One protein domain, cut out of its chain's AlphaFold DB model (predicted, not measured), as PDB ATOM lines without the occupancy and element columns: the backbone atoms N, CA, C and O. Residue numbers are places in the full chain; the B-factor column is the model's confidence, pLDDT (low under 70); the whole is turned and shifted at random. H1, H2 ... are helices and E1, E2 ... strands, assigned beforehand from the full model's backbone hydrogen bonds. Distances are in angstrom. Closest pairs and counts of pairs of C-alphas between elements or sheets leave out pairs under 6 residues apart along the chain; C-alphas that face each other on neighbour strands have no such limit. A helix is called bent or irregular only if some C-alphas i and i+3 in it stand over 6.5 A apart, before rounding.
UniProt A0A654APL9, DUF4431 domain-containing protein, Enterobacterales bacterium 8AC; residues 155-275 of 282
ATOM      1  N   SER A 155       9.312 -25.223  21.124       84.75
ATOM      2  CA  SER A 155       8.880 -26.569  21.516       84.75
ATOM      3  C   SER A 155       8.522 -27.443  20.315       84.75
ATOM      4  O   SER A 155       8.996 -28.571  20.229       84.75
ATOM      5  N   GLU A 156       7.740 -26.940  19.364       88.50
ATOM      6  CA  GLU A 156       7.387 -27.677  18.148       88.50
ATOM      7  C   GLU A 156       8.593 -27.938  17.245       88.50
ATOM      8  O   GLU A 156       8.789 -29.067  16.801       88.50
ATOM      9  N   ARG A 157       9.469 -26.945  17.068       92.06
ATOM     10  CA  ARG A 157      10.745 -27.114  16.368       92.06
ATOM     11  C   ARG A 157      11.570 -28.234  16.995       92.06
ATOM     12  O   ARG A 157      12.119 -29.062  16.276       92.06
ATOM     13  N   LYS A 158      11.644 -28.286  18.330       92.12
ATOM     14  CA  LYS A 158      12.340 -29.370  19.031       92.12
ATOM     15  C   LYS A 158      11.721 -30.732  18.704       92.12
ATOM     16  O   LYS A 158      12.465 -31.650  18.384       92.12
ATOM     17  N   LEU A 159      10.393 -30.852  18.737       94.31
ATOM     18  CA  LEU A 159       9.691 -32.104  18.423       94.31
ATOM     19  C   LEU A 159       9.944 -32.577  16.986       94.31
ATOM     20  O   LEU A 159      10.142 -33.768  16.768       94.31
ATOM     21  N   ILE A 160       9.975 -31.655  16.022       95.94
ATOM     22  CA  ILE A 160      10.309 -31.952  14.622       95.94
ATOM     23  C   ILE A 160      11.736 -32.496  14.525       95.94
ATOM     24  O   ILE A 160      11.952 -33.583  13.998       95.94
ATOM     25  N   LEU A 161      12.716 -31.779  15.082       96.81
ATOM     26  CA  LEU A 161      14.120 -32.197  15.019       96.81
ATOM     27  C   LEU A 161      14.368 -33.520  15.755       96.81
ATOM     28  O   LEU A 161      15.200 -34.315  15.321       96.81
ATOM     29  N   ASP A 162      13.642 -33.776  16.842       95.88
ATOM     30  CA  ASP A 162      13.704 -35.043  17.573       95.88
ATOM     31  C   ASP A 162      13.112 -36.215  16.780       95.88
ATOM     32  O   ASP A 162      13.597 -37.333  16.931       95.88
ATOM     33  N   ALA A 163      12.126 -35.972  15.911       97.12
ATOM     34  CA  ALA A 163      11.591 -36.991  15.009       97.12
ATOM     35  C   ALA A 163      12.553 -37.323  13.853       97.12
ATOM     36  O   ALA A 163      12.628 -38.471  13.424       97.12
ATOM     37  N   ILE A 164      13.305 -36.332  13.365       98.25
ATOM     38  CA  ILE A 164      14.233 -36.489  12.230       98.25
ATOM     39  C   ILE A 164      15.523 -37.189  12.656       98.25
ATOM     40  O   ILE A 164      16.013 -38.078  11.964       98.25
ATOM     41  N   ARG A 165      16.090 -36.787  13.799       97.50
ATOM     42  CA  ARG A 165      17.451 -37.172  14.204       97.50
ATOM     43  C   ARG A 165      17.709 -38.687  14.225       97.50
ATOM     44  O   ARG A 165      18.779 -39.069  13.763       97.50
ATOM     45  N   PRO A 166      16.803 -39.559  14.715       97.50
ATOM     46  CA  PRO A 166      17.034 -41.003  14.701       97.50
ATOM     47  C   PRO A 166      17.126 -41.573  13.284       97.50
ATOM     48  O   PRO A 166      18.000 -42.394  13.015       97.50
ATOM     49  N   ALA A 167      16.259 -41.113  12.378       97.19
ATOM     50  CA  ALA A 167      16.289 -41.533  10.985       97.19
ATOM     51  C   ALA A 167      17.585 -41.048  10.316       97.19
ATOM     52  O   ALA A 167      18.307 -41.844   9.724       97.19
ATOM     53  N   ALA A 168      17.927 -39.766  10.488       97.12
ATOM     54  CA  ALA A 168      19.134 -39.183   9.908       97.12
ATOM     55  C   ALA A 168      20.413 -39.862  10.426       97.12
ATOM     56  O   ALA A 168      21.320 -40.144   9.653       97.12
ATOM     57  N   ALA A 169      20.475 -40.181  11.724       96.94
ATOM     58  CA  ALA A 169      21.597 -40.913  12.306       96.94
ATOM     59  C   ALA A 169      21.718 -42.341  11.748       96.94
ATOM     60  O   ALA A 169      22.825 -42.832  11.533       96.94
ATOM     61  N   SER A 170      20.582 -43.000  11.499       96.69
ATOM     62  CA  SER A 170      20.550 -44.326  10.884       96.69
ATOM     63  C   SER A 170      21.078 -44.302   9.449       96.69
ATOM     64  O   SER A 170      21.849 -45.185   9.085       96.69
ATOM     65  N   GLU A 171      20.689 -43.316   8.636       95.94
ATOM     66  CA  GLU A 171      21.184 -43.183   7.257       95.94
ATOM     67  C   GLU A 171      22.652 -42.746   7.206       95.94
ATOM     68  O   GLU A 171      23.422 -43.262   6.400       95.94
ATOM     69  N   ALA A 172      23.073 -41.866   8.116       96.06
ATOM     70  CA  ALA A 172      24.456 -41.402   8.230       96.06
ATOM     71  C   ALA A 172      25.423 -42.437   8.842       96.06
ATOM     72  O   ALA A 172      26.634 -42.195   8.885       96.06
ATOM     73  N   GLY A 173      24.901 -43.535   9.397       96.62
ATOM     74  CA  GLY A 173      25.680 -44.558  10.103       96.62
ATOM     75  C   GLY A 173      26.364 -44.066  11.386       96.62
ATOM     76  O   GLY A 173      27.259 -44.736  11.902       96.62
ATOM     77  N   GLN A 174      25.985 -42.892  11.900       96.00
ATOM     78  CA  GLN A 174      26.606 -42.258  13.067       96.00
ATOM     79  C   GLN A 174      25.667 -41.242  13.728       96.00
ATOM     80  O   GLN A 174      24.664 -40.829  13.152       96.00
ATOM     81  N   ALA A 175      25.991 -40.813  14.949       96.50
ATOM     82  CA  ALA A 175      25.233 -39.763  15.624       96.50
ATOM     83  C   ALA A 175      25.428 -38.403  14.934       96.50
ATOM     84  O   ALA A 175      26.552 -38.023  14.610       96.50
ATOM     85  N   VAL A 176      24.332 -37.657  14.766       96.69
ATOM     86  CA  VAL A 176      24.316 -36.390  14.020       96.69
ATOM     87  C   VAL A 176      23.674 -35.252  14.806       96.69
ATOM     88  O   VAL A 176      22.745 -35.452  15.599       96.69
ATOM     89  N   LEU A 177      24.125 -34.032  14.522       94.94
ATOM     90  CA  LEU A 177      23.380 -32.801  14.765       94.94
ATOM     91  C   LEU A 177      22.817 -32.283  13.439       94.94
ATOM     92  O   LEU A 177      23.363 -32.532  12.367       94.94
ATOM     93  N   ILE A 178      21.714 -31.541  13.531       96.06
ATOM     94  CA  ILE A 178      21.036 -30.959  12.371       96.06
ATOM     95  C   ILE A 178      21.287 -29.454  12.378       96.06
ATOM     96  O   ILE A 178      20.809 -28.747  13.272       96.06
ATOM     97  N   LYS A 179      21.998 -28.964  11.361       92.81
ATOM     98  CA  LYS A 179      22.065 -27.540  11.038       92.81
ATOM     99  C   LYS A 179      20.913 -27.232  10.089       92.81
ATOM    100  O   LYS A 179      20.858 -27.765   8.990       92.81
ATOM    101  N   VAL A 180      19.959 -26.432  10.551       90.19
ATOM    102  CA  VAL A 180      18.742 -26.121   9.792       90.19
ATOM    103  C   VAL A 180      18.961 -24.850   8.993       90.19
ATOM    104  O   VAL A 180      19.192 -23.803   9.598       90.19
ATOM    105  N   ASP A 181      18.798 -24.946   7.680       86.06
ATOM    106  CA  ASP A 181      18.830 -23.799   6.774       86.06
ATOM    107  C   ASP A 181      17.403 -23.269   6.553       86.06
ATOM    108  O   ASP A 181      17.159 -22.068   6.654       86.06
ATOM    109  N   ARG A 182      16.424 -24.171   6.374       88.19
ATOM    110  CA  ARG A 182      14.993 -23.846   6.260       88.19
ATOM    111  C   ARG A 182      14.128 -24.864   6.995       88.19
ATOM    112  O   ARG A 182      14.386 -26.063   6.951       88.19
ATOM    113  N   LEU A 183      13.072 -24.389   7.653       91.19
ATOM    114  CA  LEU A 183      12.013 -25.230   8.207       91.19
ATOM    115  C   LEU A 183      10.662 -24.552   7.989       91.19
ATOM    116  O   LEU A 183      10.308 -23.631   8.724       91.19
ATOM    117  N   ASN A 184       9.913 -25.047   7.009       89.50
ATOM    118  CA  ASN A 184       8.556 -24.601   6.736       89.50
ATOM    119  C   ASN A 184       7.576 -25.585   7.377       89.50
ATOM    120  O   ASN A 184       7.734 -26.797   7.246       89.50
ATOM    121  N   VAL A 185       6.563 -25.075   8.076       88.81
ATOM    122  CA  VAL A 185       5.527 -25.889   8.724       88.81
ATOM    123  C   VAL A 185       4.170 -25.271   8.427       88.81
ATOM    124  O   VAL A 185       3.977 -24.079   8.648       88.81
ATOM    125  N   SER A 186       3.230 -26.084   7.954       84.44
ATOM    126  CA  SER A 186       1.842 -25.680   7.730       84.44
ATOM    127  C   SER A 186       0.926 -26.836   8.097       84.44
ATOM    128  O   SER A 186       1.053 -27.940   7.563       84.44
ATOM    129  N   HIS A 187      -0.004 -26.579   9.016       82.75
ATOM    130  CA  HIS A 187      -0.930 -27.585   9.537       82.75
ATOM    131  C   HIS A 187      -0.181 -28.832  10.053       82.75
ATOM    132  O   HIS A 187       0.660 -28.734  10.947       82.75
ATOM    133  N   ASP A 188      -0.476 -29.996   9.475       87.94
ATOM    134  CA  ASP A 188       0.133 -31.280   9.802       87.94
ATOM    135  C   ASP A 188       1.288 -31.646   8.854       87.94
ATOM    136  O   ASP A 188       1.666 -32.809   8.769       87.94
ATOM    137  N   TRP A 189       1.858 -30.694   8.116       92.88
ATOM    138  CA  TRP A 189       2.966 -30.931   7.186       92.88
ATOM    139  C   TRP A 189       4.162 -30.039   7.492       92.88
ATOM    140  O   TRP A 189       4.023 -28.921   7.993       92.88
ATOM    141  N   GLY A 190       5.352 -30.546   7.183       93.12
ATOM    142  CA  GLY A 190       6.586 -29.797   7.333       93.12
ATOM    143  C   GLY A 190       7.625 -30.200   6.303       93.12
ATOM    144  O   GLY A 190       7.686 -31.354   5.888       93.12
ATOM    145  N   VAL A 191       8.451 -29.237   5.921       94.75
ATOM    146  CA  VAL A 191       9.600 -29.428   5.043       94.75
ATOM    147  C   VAL A 191      10.825 -28.834   5.721       94.75
ATOM    148  O   VAL A 191      10.793 -27.684   6.167       94.75
ATOM    149  N   LEU A 192      11.901 -29.613   5.806       95.94
ATOM    150  CA  LEU A 192      13.183 -29.171   6.340       95.94
ATOM    151  C   LEU A 192      14.270 -29.274   5.272       95.94
ATOM    152  O   LEU A 192      14.430 -30.322   4.651       95.94
ATOM    153  N   ILE A 193      15.041 -28.195   5.128       94.25
ATOM    154  CA  ILE A 193      16.313 -28.165   4.401       94.25
ATOM    155  C   ILE A 193      17.419 -27.842   5.397       94.25
ATOM    156  O   ILE A 193      17.277 -26.955   6.246       94.25
ATOM    157  N   GLY A 194      18.531 -28.551   5.302       92.88
ATOM    158  CA  GLY A 194      19.689 -28.279   6.128       92.88
ATOM    159  C   GLY A 194      20.890 -29.131   5.768       92.88
ATOM    160  O   GLY A 194      21.025 -29.617   4.646       92.88
ATOM    161  N   LYS A 195      21.746 -29.334   6.767       93.62
ATOM    162  CA  LYS A 195      22.942 -30.172   6.698       93.62
ATOM    163  C   LYS A 195      23.089 -30.999   7.969       93.62
ATOM    164  O   LYS A 195      22.640 -30.598   9.050       93.62
ATOM    165  N   LEU A 196      23.759 -32.135   7.838       95.12
ATOM    166  CA  LEU A 196      24.182 -32.959   8.964       95.12
ATOM    167  C   LEU A 196      25.614 -32.608   9.357       95.12
ATOM    168  O   LEU A 196      26.479 -32.445   8.500       95.12
ATOM    169  N   VAL A 197      25.852 -32.513  10.661       94.19
ATOM    170  CA  VAL A 197      27.196 -32.384  11.240       94.19
ATOM    171  C   VAL A 197      27.381 -33.450  12.314       94.19
ATOM    172  O   VAL A 197      26.400 -33.994  12.834       94.19
ATOM    173  N   ALA A 198      28.628 -33.775  12.637       91.81
ATOM    174  CA  ALA A 198      28.935 -34.759  13.664       91.81
ATOM    175  C   ALA A 198      28.441 -34.302  15.052       91.81
ATOM    176  O   ALA A 198      28.165 -33.125  15.295       91.81
ATOM    177  N   ALA A 199      28.307 -35.250  15.983       88.62
ATOM    178  CA  ALA A 199      27.801 -34.990  17.334       88.62
ATOM    179  C   ALA A 199      28.649 -33.987  18.145       88.62
ATOM    180  O   ALA A 199      28.133 -33.350  19.062       88.62
ATOM    181  N   ASP A 200      29.928 -33.846  17.805       88.06
ATOM    182  CA  ASP A 200      30.866 -32.874  18.378       88.06
ATOM    183  C   ASP A 200      30.835 -31.503  17.674       88.06
ATOM    184  O   ASP A 200      31.523 -30.576  18.099       88.06
ATOM    185  N   GLY A 201      30.012 -31.353  16.630       84.06
ATOM    186  CA  GLY A 201      29.901 -30.150  15.809       84.06
ATOM    187  C   GLY A 201      30.882 -30.083  14.636       84.06
ATOM    188  O   GLY A 201      30.859 -29.086  13.917       84.06
ATOM    189  N   GLY A 202      31.720 -31.107  14.440       89.56
ATOM    190  CA  GLY A 202      32.644 -31.213  13.314       89.56
ATOM    191  C   GLY A 202      32.014 -31.780  12.039       89.56
ATOM    192  O   GLY A 202      30.799 -31.973  11.933       89.56
ATOM    193  N   ASP A 203      32.867 -32.071  11.059       90.94
ATOM    194  CA  ASP A 203      32.448 -32.665   9.792       90.94
ATOM    195  C   ASP A 203      32.005 -34.121   9.965       90.94
ATOM    196  O   ASP A 203      32.588 -34.903  10.718       90.94
ATOM    197  N   LEU A 204      30.962 -34.498   9.229       92.94
ATOM    198  CA  LEU A 204      30.429 -35.852   9.248       92.94
ATOM    199  C   LEU A 204      31.357 -36.819   8.497       92.94
ATOM    200  O   LEU A 204      31.845 -36.513   7.406       92.94
ATOM    201  N   ASN A 205      31.553 -38.031   9.023       93.69
ATOM    202  CA  ASN A 205      32.270 -39.069   8.285       93.69
ATOM    203  C   ASN A 205      31.339 -39.751   7.271       93.69
ATOM    204  O   ASN A 205      30.746 -40.791   7.564       93.69
ATOM    205  N   TRP A 206      31.230 -39.188   6.069       93.31
ATOM    206  CA  TRP A 206      30.326 -39.670   5.016       93.31
ATOM    207  C   TRP A 206      30.596 -41.101   4.531       93.31
ATOM    208  O   TRP A 206      29.702 -41.719   3.973       93.31
ATOM    209  N   LYS A 207      31.767 -41.688   4.817       92.25
ATOM    210  CA  LYS A 207      32.051 -43.100   4.488       92.25
ATOM    211  C   LYS A 207      31.193 -44.095   5.275       92.25
ATOM    212  O   LYS A 207      31.159 -45.270   4.926       92.25
ATOM    213  N   LEU A 208      30.577 -43.649   6.372       93.88
ATOM    214  CA  LEU A 208      29.658 -44.456   7.177       93.88
ATOM    215  C   LEU A 208      28.210 -44.355   6.681       93.88
ATOM    216  O   LEU A 208      27.382 -45.168   7.086       93.88
ATOM    217  N   ALA A 209      27.907 -43.359   5.844       94.00
ATOM    218  CA  ALA A 209      26.564 -43.130   5.346       94.00
ATOM    219  C   ALA A 209      26.194 -44.179   4.294       94.00
ATOM    220  O   ALA A 209      27.011 -44.584   3.465       94.00
ATOM    221  N   LYS A 210      24.943 -44.627   4.345       90.06
ATOM    222  CA  LYS A 210      24.399 -45.587   3.391       90.06
ATOM    223  C   LYS A 210      24.143 -44.894   2.049       90.06
ATOM    224  O   LYS A 210      23.567 -43.813   2.038       90.06
ATOM    225  N   ASP A 211      24.543 -45.535   0.948       87.31
ATOM    226  CA  ASP A 211      24.259 -45.104  -0.433       87.31
ATOM    227  C   ASP A 211      24.638 -43.632  -0.724       87.31
ATOM    228  O   ASP A 211      23.967 -42.937  -1.482       87.31
ATOM    229  N   CYS A 212      25.716 -43.140  -0.098       89.81
ATOM    230  CA  CYS A 212      26.182 -41.761  -0.227       89.81
ATOM    231  C   CYS A 212      27.601 -41.701  -0.807       89.81
ATOM    232  O   CYS A 212      28.595 -41.656  -0.074       89.81
ATOM    233  N   ASP A 213      27.686 -41.689  -2.135       87.38
ATOM    234  CA  ASP A 213      28.957 -41.609  -2.847       87.38
ATOM    235  C   ASP A 213      29.622 -40.227  -2.710       87.38
ATOM    236  O   ASP A 213      29.033 -39.236  -2.258       87.38
ATOM    237  N   ALA A 214      30.916 -40.168  -3.031       84.69
ATOM    238  CA  ALA A 214      31.745 -38.986  -2.797       84.69
ATOM    239  C   ALA A 214      31.311 -37.771  -3.636       84.69
ATOM    240  O   ALA A 214      31.422 -36.645  -3.156       84.69
ATOM    241  N   ASP A 215      30.799 -38.022  -4.836       85.25
ATOM    242  CA  ASP A 215      30.349 -37.069  -5.852       85.25
ATOM    243  C   ASP A 215      28.934 -36.517  -5.619       85.25
ATOM    244  O   ASP A 215      28.575 -35.515  -6.228       85.25
ATOM    245  N   LEU A 216      28.151 -37.118  -4.719       86.31
ATOM    246  CA  LEU A 216      26.825 -36.607  -4.366       86.31
ATOM    247  C   LEU A 216      26.911 -35.372  -3.462       86.31
ATOM    248  O   LEU A 216      27.768 -35.298  -2.575       86.31
ATOM    249  N   ASP A 217      25.956 -34.455  -3.585       86.00
ATOM    250  CA  ASP A 217      25.843 -33.335  -2.659       86.00
ATOM    251  C   ASP A 217      25.453 -33.814  -1.263       86.00
ATOM    252  O   ASP A 217      24.624 -34.707  -1.068       86.00
ATOM    253  N   LYS A 218      26.081 -33.196  -0.261       91.50
ATOM    254  CA  LYS A 218      25.883 -33.501   1.156       91.50
ATOM    255  C   LYS A 218      24.871 -32.523   1.740       91.50
ATOM    256  O   LYS A 218      25.185 -31.352   1.969       91.50
ATOM    257  N   MET A 219      23.654 -32.998   1.980       91.50
ATOM    258  CA  MET A 219      22.523 -32.155   2.365       91.50
ATOM    259  C   MET A 219      21.600 -32.858   3.366       91.50
ATOM    260  O   MET A 219      21.887 -33.938   3.864       91.50
ATOM    261  N   LEU A 220      20.501 -32.210   3.727       95.38
ATOM    262  CA  LEU A 220      19.390 -32.826   4.434       95.38
ATOM    263  C   LEU A 220      18.103 -32.237   3.870       95.38
ATOM    264  O   LEU A 220      17.801 -31.070   4.117       95.38
ATOM    265  N   TRP A 221      17.352 -33.046   3.136       95.62
ATOM    266  CA  TRP A 221      15.978 -32.770   2.736       95.62
ATOM    267  C   TRP A 221      15.052 -33.686   3.523       95.62
ATOM    268  O   TRP A 221      15.297 -34.886   3.597       95.62
ATOM    269  N   VAL A 222      13.997 -33.140   4.129       97.81
ATOM    270  CA  VAL A 222      13.017 -33.942   4.867       97.81
ATOM    271  C   VAL A 222      11.609 -33.451   4.592       97.81
ATOM    272  O   VAL A 222      11.305 -32.280   4.817       97.81
ATOM    273  N   VAL A 223      10.727 -34.374   4.217       96.25
ATOM    274  CA  VAL A 223       9.276 -34.178   4.231       96.25
ATOM    275  C   VAL A 223       8.711 -34.848   5.473       96.25
ATOM    276  O   VAL A 223       8.933 -36.036   5.721       96.25
ATOM    277  N   LEU A 224       7.950 -34.091   6.256       96.62
ATOM    278  CA  LEU A 224       7.315 -34.552   7.479       96.62
ATOM    279  C   LEU A 224       5.802 -34.447   7.396       96.62
ATOM    280  O   LEU A 224       5.251 -33.500   6.839       96.62
ATOM    281  N   ASN A 225       5.135 -35.374   8.074       94.12
ATOM    282  CA  ASN A 225       3.709 -35.277   8.336       94.12
ATOM    283  C   ASN A 225       3.394 -35.644   9.789       94.12
ATOM    284  O   ASN A 225       3.930 -36.604  10.357       94.12
ATOM    285  N   LYS A 226       2.519 -34.850  10.395       89.88
ATOM    286  CA  LYS A 226       2.071 -34.981  11.768       89.88
ATOM    287  C   LYS A 226       0.844 -35.882  11.809       89.88
ATOM    288  O   LYS A 226      -0.164 -35.615  11.165       89.88
ATOM    289  N   SER A 227       0.914 -36.948  12.594       89.44
ATOM    290  CA  SER A 227      -0.226 -37.821  12.874       89.44
ATOM    291  C   SER A 227      -0.309 -38.054  14.377       89.44
ATOM    292  O   SER A 227       0.707 -38.210  15.052       89.44
ATOM    293  N   SER A 228      -1.514 -37.990  14.950       84.62
ATOM    294  CA  SER A 228      -1.720 -38.169  16.400       84.62
ATOM    295  C   SER A 228      -0.799 -37.291  17.271       84.62
ATOM    296  O   SER A 228      -0.310 -37.723  18.312       84.62
ATOM    297  N   LYS A 229      -0.563 -36.041  16.835       83.12
ATOM    298  CA  LYS A 229       0.348 -35.052  17.451       83.12
ATOM    299  C   LYS A 229       1.845 -35.406  17.421       83.12
ATOM    300  O   LYS A 229       2.630 -34.681  18.029       83.12
ATOM    301  N   GLN A 230       2.250 -36.451  16.709       93.12
ATOM    302  CA  GLN A 230       3.648 -36.843  16.533       93.12
ATOM    303  C   GLN A 230       4.093 -36.571  15.098       93.12
ATOM    304  O   GLN A 230       3.359 -36.845  14.151       93.12
ATOM    305  N   TRP A 231       5.287 -36.008  14.941       96.56
ATOM    306  CA  TRP A 231       5.900 -35.793  13.636       96.56
ATOM    307  C   TRP A 231       6.525 -37.089  13.137       96.56
ATOM    308  O   TRP A 231       7.225 -37.764  13.887       96.56
ATOM    309  N   ASN A 232       6.282 -37.421  11.873       96.44
ATOM    310  CA  ASN A 232       6.841 -38.599  11.224       96.44
ATOM    311  C   ASN A 232       7.561 -38.175   9.950       96.44
ATOM    312  O   ASN A 232       7.022 -37.383   9.172       96.44
ATOM    313  N   VAL A 233       8.743 -38.741   9.723       97.56
ATOM    314  CA  VAL A 233       9.469 -38.604   8.459       97.56
ATOM    315  C   VAL A 233       8.720 -39.395   7.384       97.56
ATOM    316  O   VAL A 233       8.428 -40.577   7.567       97.56
ATOM    317  N   LYS A 234       8.349 -38.725   6.292       95.06
ATOM    318  CA  LYS A 234       7.694 -39.330   5.122       95.06
ATOM    319  C   LYS A 234       8.676 -39.588   3.994       95.06
ATOM    320  O   LYS A 234       8.579 -40.617   3.338       95.06
ATOM    321  N   GLN A 235       9.610 -38.667   3.817       95.06
ATOM    322  CA  GLN A 235      10.731 -38.779   2.903       95.06
ATOM    323  C   GLN A 235      11.920 -38.074   3.542       95.06
ATOM    324  O   GLN A 235      11.739 -37.064   4.229       95.06
ATOM    325  N   MET A 236      13.112 -38.611   3.324       96.31
ATOM    326  CA  MET A 236      14.350 -37.981   3.733       96.31
ATOM    327  C   MET A 236      15.461 -38.372   2.773       96.31
ATOM    328  O   MET A 236      15.539 -39.526   2.369       96.31
ATOM    329  N   ASP A 237      16.298 -37.394   2.453       94.88
ATOM    330  CA  ASP A 237      17.476 -37.567   1.623       94.88
ATOM    331  C   ASP A 237      18.634 -36.822   2.297       94.88
ATOM    332  O   ASP A 237      18.544 -35.615   2.559       94.88
ATOM    333  N   ILE A 238      19.710 -37.543   2.621       94.88
ATOM    334  CA  ILE A 238      20.932 -36.965   3.210       94.88
ATOM    335  C   ILE A 238      22.057 -36.775   2.181       94.88
ATOM    336  O   ILE A 238      23.026 -36.055   2.430       94.88
ATOM    337  N   CYS A 239      21.919 -37.416   1.018       92.44
ATOM    338  CA  CYS A 239      22.823 -37.303  -0.116       92.44
ATOM    339  C   CYS A 239      22.034 -37.427  -1.418       92.44
ATOM    340  O   CYS A 239      21.192 -38.313  -1.538       92.44
ATOM    341  N   SER A 240      22.294 -36.545  -2.378       86.12
ATOM    342  CA  SER A 240      21.613 -36.534  -3.677       86.12
ATOM    343  C   SER A 240      22.465 -35.772  -4.698       86.12
ATOM    344  O   SER A 240      23.219 -34.900  -4.276       86.12
ATOM    345  N   PRO A 241      22.387 -36.051  -6.014       82.75
ATOM    346  CA  PRO A 241      23.086 -35.246  -7.020       82.75
ATOM    347  C   PRO A 241      22.623 -33.784  -7.040       82.75
ATOM    348  O   PRO A 241      23.414 -32.890  -7.298       82.75
ATOM    349  N   GLU A 242      21.337 -33.557  -6.769       82.81
ATOM    350  CA  GLU A 242      20.704 -32.240  -6.709       82.81
ATOM    351  C   GLU A 242      19.628 -32.235  -5.609       82.81
ATOM    352  O   GLU A 242      19.145 -33.308  -5.214       82.81
ATOM    353  N   PRO A 243      19.201 -31.061  -5.108       83.44
ATOM    354  CA  PRO A 243      18.134 -30.989  -4.123       83.44
ATOM    355  C   PRO A 243      16.842 -31.655  -4.629       83.44
ATOM    356  O   PRO A 243      16.309 -31.227  -5.652       83.44
ATOM    357  N   PRO A 244      16.261 -32.641  -3.912       86.56
ATOM    358  CA  PRO A 244      15.113 -33.405  -4.415       86.56
ATOM    359  C   PRO A 244      13.899 -32.556  -4.810       86.56
ATOM    360  O   PRO A 244      13.137 -32.926  -5.701       86.56
ATOM    361  N   TYR A 245      13.722 -31.391  -4.176       86.56
ATOM    362  CA  TYR A 245      12.630 -30.476  -4.502       86.56
ATOM    363  C   TYR A 245      12.751 -29.840  -5.897       86.56
ATOM    364  O   TYR A 245      11.759 -29.316  -6.401       86.56
ATOM    365  N   TRP A 246      13.923 -29.897  -6.544       84.69
ATOM    366  CA  TRP A 246      14.101 -29.415  -7.918       84.69
ATOM    367  C   TRP A 246      13.253 -30.190  -8.925       84.69
ATOM    368  O   TRP A 246      12.744 -29.608  -9.884       84.69
ATOM    369  N   TYR A 247      13.015 -31.470  -8.650       85.44
ATOM    370  CA  TYR A 247      12.245 -32.363  -9.510       85.44
ATOM    371  C   TYR A 247      10.740 -32.365  -9.216       85.44
ATOM    372  O   TYR A 247      10.010 -33.150  -9.816       85.44
ATOM    373  N   LEU A 248      10.253 -31.515  -8.302       87.38
ATOM    374  CA  LEU A 248       8.821 -31.446  -8.006       87.38
ATOM    375  C   LEU A 248       8.052 -30.814  -9.173       87.38
ATOM    376  O   LEU A 248       8.166 -29.618  -9.480       87.38
ATOM    377  N   GLU A 249       7.205 -31.624  -9.797       87.12
ATOM    378  CA  GLU A 249       6.230 -31.169 -10.778       87.12
ATOM    379  C   GLU A 249       4.956 -30.677 -10.080       87.12
ATOM    380  O   GLU A 249       4.705 -30.976  -8.914       87.12
ATOM    381  N   ASP A 250       4.099 -29.946 -10.800       86.88
ATOM    382  CA  ASP A 250       2.863 -29.386 -10.229       86.88
ATOM    383  C   ASP A 250       1.966 -30.457  -9.582       86.88
ATOM    384  O   ASP A 250       1.304 -30.190  -8.583       86.88
ATOM    385  N   LYS A 251       1.973 -31.685 -10.122       86.94
ATOM    386  CA  LYS A 251       1.219 -32.831  -9.587       86.94
ATOM    387  C   LYS A 251       1.738 -33.326  -8.231       86.94
ATOM    388  O   LYS A 251       0.993 -33.975  -7.504       86.94
ATOM    389  N   ASP A 252       3.000 -33.048  -7.914       89.06
ATOM    390  CA  ASP A 252       3.663 -33.501  -6.691       89.06
ATOM    391  C   ASP A 252       3.474 -32.484  -5.549       89.06
ATOM    392  O   ASP A 252       3.635 -32.826  -4.374       89.06
ATOM    393  N   LEU A 253       3.029 -31.259  -5.875       88.94
ATOM    394  CA  LEU A 253       2.746 -30.164  -4.940       88.94
ATOM    395  C   LEU A 253       1.437 -30.385  -4.155       88.94
ATOM    396  O   LEU A 253       0.496 -29.601  -4.219       88.94
ATOM    397  N   THR A 254       1.374 -31.487  -3.407       88.06
ATOM    398  CA  THR A 254       0.151 -31.987  -2.747       88.06
ATOM    399  C   THR A 254      -0.004 -31.564  -1.283       88.06
ATOM    400  O   THR A 254      -1.101 -31.632  -0.726       88.06
ATOM    401  N   MET A 255       1.087 -31.138  -0.644       90.06
ATOM    402  CA  MET A 255       1.100 -30.556   0.702       90.06
ATOM    403  C   MET A 255       0.528 -29.122   0.709       90.06
ATOM    404  O   MET A 255       0.461 -28.495  -0.348       90.06
ATOM    405  N   PRO A 256       0.142 -28.566   1.880       87.56
ATOM    406  CA  PRO A 256      -0.263 -27.165   1.985       87.56
ATOM    407  C   PRO A 256       0.786 -26.234   1.371       87.56
ATOM    408  O   PRO A 256       1.969 -26.370   1.676       87.56
ATOM    409  N   CYS A 257       0.373 -25.298   0.518       86.31
ATOM    410  CA  CYS A 257       1.317 -24.578  -0.337       86.31
ATOM    411  C   CYS A 257       2.405 -23.822   0.427       86.31
ATOM    412  O   CYS A 257       3.522 -23.692  -0.063       86.31
ATOM    413  N   GLU A 258       2.118 -23.414   1.660       84.44
ATOM    414  CA  GLU A 258       3.069 -22.708   2.504       84.44
ATOM    415  C   GLU A 258       4.293 -23.555   2.901       84.44
ATOM    416  O   GLU A 258       5.325 -23.005   3.288       84.44
ATOM    417  N   VAL A 259       4.226 -24.895   2.826       89.38
ATOM    418  CA  VAL A 259       5.424 -25.714   3.079       89.38
ATOM    419  C   VAL A 259       6.473 -25.560   1.976       89.38
ATOM    420  O   VAL A 259       7.652 -25.799   2.228       89.38
ATOM    421  N   TYR A 260       6.070 -25.104   0.786       89.31
ATOM    422  CA  TYR A 260       6.956 -24.870  -0.354       89.31
ATOM    423  C   TYR A 260       7.531 -23.450  -0.407       89.31
ATOM    424  O   TYR A 260       8.298 -23.148  -1.317       89.31
ATOM    425  N   ALA A 261       7.198 -22.595   0.563       84.19
ATOM    426  CA  ALA A 261       7.605 -21.194   0.581       84.19
ATOM    427  C   ALA A 261       9.129 -21.025   0.454       84.19
ATOM    428  O   ALA A 261       9.897 -21.537   1.286       84.19
ATOM    429  N   GLY A 262       9.567 -20.280  -0.567       79.31
ATOM    430  CA  GLY A 262      10.977 -19.994  -0.828       79.31
ATOM    431  C   GLY A 262      11.780 -21.201  -1.317       79.31
ATOM    432  O   GLY A 262      13.006 -21.220  -1.159       79.31
ATOM    433  N   LEU A 263      11.100 -22.222  -1.847       83.56
ATOM    434  CA  LEU A 263      11.709 -23.295  -2.624       83.56
ATOM    435  C   LEU A 263      11.558 -22.959  -4.107       83.56
ATOM    436  O   LEU A 263      10.459 -22.667  -4.568       83.56
ATOM    437  N   ASN A 264      12.652 -23.032  -4.862       80.94
ATOM    438  CA  ASN A 264      12.678 -22.702  -6.284       80.94
ATOM    439  C   ASN A 264      13.531 -23.735  -7.038       80.94
ATOM    440  O   ASN A 264      14.558 -24.187  -6.526       80.94
ATOM    441  N   ASN A 265      13.090 -24.114  -8.236       74.75
ATOM    442  CA  ASN A 265      13.764 -25.051  -9.137       74.75
ATOM    443  C   ASN A 265      14.173 -24.414 -10.482       74.75
ATOM    444  O   ASN A 265      14.337 -25.112 -11.477       74.75
ATOM    445  N   GLY A 266      14.288 -23.084 -10.533       66.81
ATOM    446  CA  GLY A 266      14.710 -22.333 -11.718       66.81
ATOM    447  C   GLY A 266      13.585 -21.967 -12.693       66.81
ATOM    448  O   GLY A 266      13.856 -21.323 -13.700       66.81
ATOM    449  N   GLN A 267      12.331 -22.344 -12.413       60.44
ATOM    450  CA  GLN A 267      11.169 -21.936 -13.215       60.44
ATOM    451  C   GLN A 267      10.375 -20.816 -12.535       60.44
ATOM    452  O   GLN A 267      10.223 -19.733 -13.094       60.44
ATOM    453  N   LYS A 268       9.838 -21.114 -11.345       68.62
ATOM    454  CA  LYS A 268       9.055 -20.234 -10.464       68.62
ATOM    455  C   LYS A 268       9.107 -20.777  -9.037       68.62
ATOM    456  O   LYS A 268       9.363 -21.969  -8.845       68.62
ATOM    457  N   ASP A 269       8.793 -19.925  -8.065       82.56
ATOM    458  CA  ASP A 269       8.607 -20.337  -6.674       82.56
ATOM    459  C   ASP A 269       7.559 -21.468  -6.565       82.56
ATOM    460  O   ASP A 269       6.493 -21.446  -7.196       82.56
ATOM    461  N   LEU A 270       7.901 -22.510  -5.803       87.00
ATOM    462  CA  LEU A 270       7.087 -23.717  -5.679       87.00
ATOM    463  C   LEU A 270       5.791 -23.470  -4.893       87.00
ATOM    464  O   LEU A 270       4.790 -24.139  -5.160       87.00
ATOM    465  N   GLU A 271       5.763 -22.518  -3.955       87.81
ATOM    466  CA  GLU A 271       4.527 -22.134  -3.270       87.81
ATOM    467  C   GLU A 271       3.563 -21.457  -4.248       87.81
ATOM    468  O   GLU A 271       2.382 -21.817  -4.287       87.81
ATOM    469  N   GLU A 272       4.046 -20.539  -5.087       83.75
ATOM    470  CA  GLU A 272       3.218 -19.909  -6.118       83.75
ATOM    471  C   GLU A 272       2.654 -20.954  -7.091       83.75
ATOM    472  O   GLU A 272       1.441 -20.992  -7.339       83.75
ATOM    473  N   ARG A 273       3.502 -21.869  -7.579       86.62
ATOM    474  CA  ARG A 273       3.076 -22.985  -8.441       86.62
ATOM    475  C   ARG A 273       2.009 -23.846  -7.767       86.62
ATOM    476  O   ARG A 273       0.986 -24.147  -8.388       86.62
ATOM    477  N   CYS A 274       2.192 -24.177  -6.489       89.81
ATOM    478  CA  CYS A 274       1.210 -24.922  -5.707       89.81
ATOM    479  C   CYS A 274      -0.132 -24.184  -5.619       89.81
ATOM    480  O   CYS A 274      -1.188 -24.790  -5.829       89.81
ATOM    481  N   ARG A 275      -0.117 -22.869  -5.346       86.12
ATOM    482  CA  ARG A 275      -1.338 -22.053  -5.234       86.12
ATOM    483  C   ARG A 275      -2.081 -21.975  -6.566       86.12
ATOM    484  O   ARG A 275      -3.304 -22.110  -6.592       86.12
TER     485      ARG A 275
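AT A GLANCE: This is residues 155 to 275 of the 282 residues of the protein "DUF4431 domain-containing protein" of Enterobacterales bacterium 8AC (UniProt A0A654APL9). What is the main picture? A twisted sheet of four strands, E1 to E4, curls round the long first helix, H1, and after the sheet the printed part ends with three short helices, of which H3 packs on E1 and E2 and H4 packs on H3, away from the sheet. How is it made up? The printed part has 121 residues, with four named helices and four named strands that follow each other along the chain as H1 E1 E2 E3 E4 H2 H3 H4; the sheet's order is E1 - E2 - E3 - E4, all antiparallel, and the class is mixed, helices and strands. The whole is compact, with a radius of gyration of the C-alphas of 14.4 A and spans of 40 by 35 by 20 A.

IN THESE COORDINATES: Where is the first helix? H1 is residues 155 to 171, 25.1 A long, from C-alpha 155 at (8.880, -26.569, 21.516). It has a kink of 28 degrees near residue 164 and is only just irregular: C-alphas 163 and 166 are 6.8 A apart. Where are the strands? E1 is residues 176 to 186, 25.7 A; E2 is 189 to 198, 27.0 A; E3 is 217 to 227, 30.7 A, from C-alpha 217 at (25.843, -33.335, -2.659); E4 is 230 to 240, 27.0 A. What follows? H2 is residues 244 to 247, H3 is 257 to 260, and H4 is 270 to 275, with C-alpha 275 at (-1.338, -22.053, -5.234).

HOW THE PARTS SIT: How is the sheet joined? E1 to E4 form a meander, each strand the antiparallel neighbour of the one before; N 179 and O 195 are 2.9 A apart across E1 and E2, N 192 and O 222 2.9 A across E2 and E3, and N 221 and O 237 2.9 A across E3 and E4. E1 bends by 77 degrees at residue 181, and E2 by 58 degrees at residue 194. Where are the helices? H1 is on one face of the sheet, which gives two layers; its closest C-alphas to E4 are those of Ile 160 and Trp 231, 5.9 A. H2 only grazes the sheet with residues 244 to 245, while H3 is on it at a height of 6.9 A, only just over E1, with 3 of its 4 C-alphas there. H3 and H4 touch, closest at the C-alphas of Tyr 260 and Glu 271, 4.7 A; H4 is not on the sheet. What of the helices' backbones? Every O i to N i+4 pair is within hydrogen-bond range in H4, 11 of 13 in H1, and H2 and H3 are too short for such a pair.

THE WHOLE: How large is it? The two C-alphas farthest apart, of Asp 200 and Arg 275, are 41.4 A apart. Is anything cut, long or uncertain? The printed part has no cut; the link E2 to E3, residues 199 to 216, is long. The mean pLDDT of the printed part is 90.0, with residues 266 to 268 under 70.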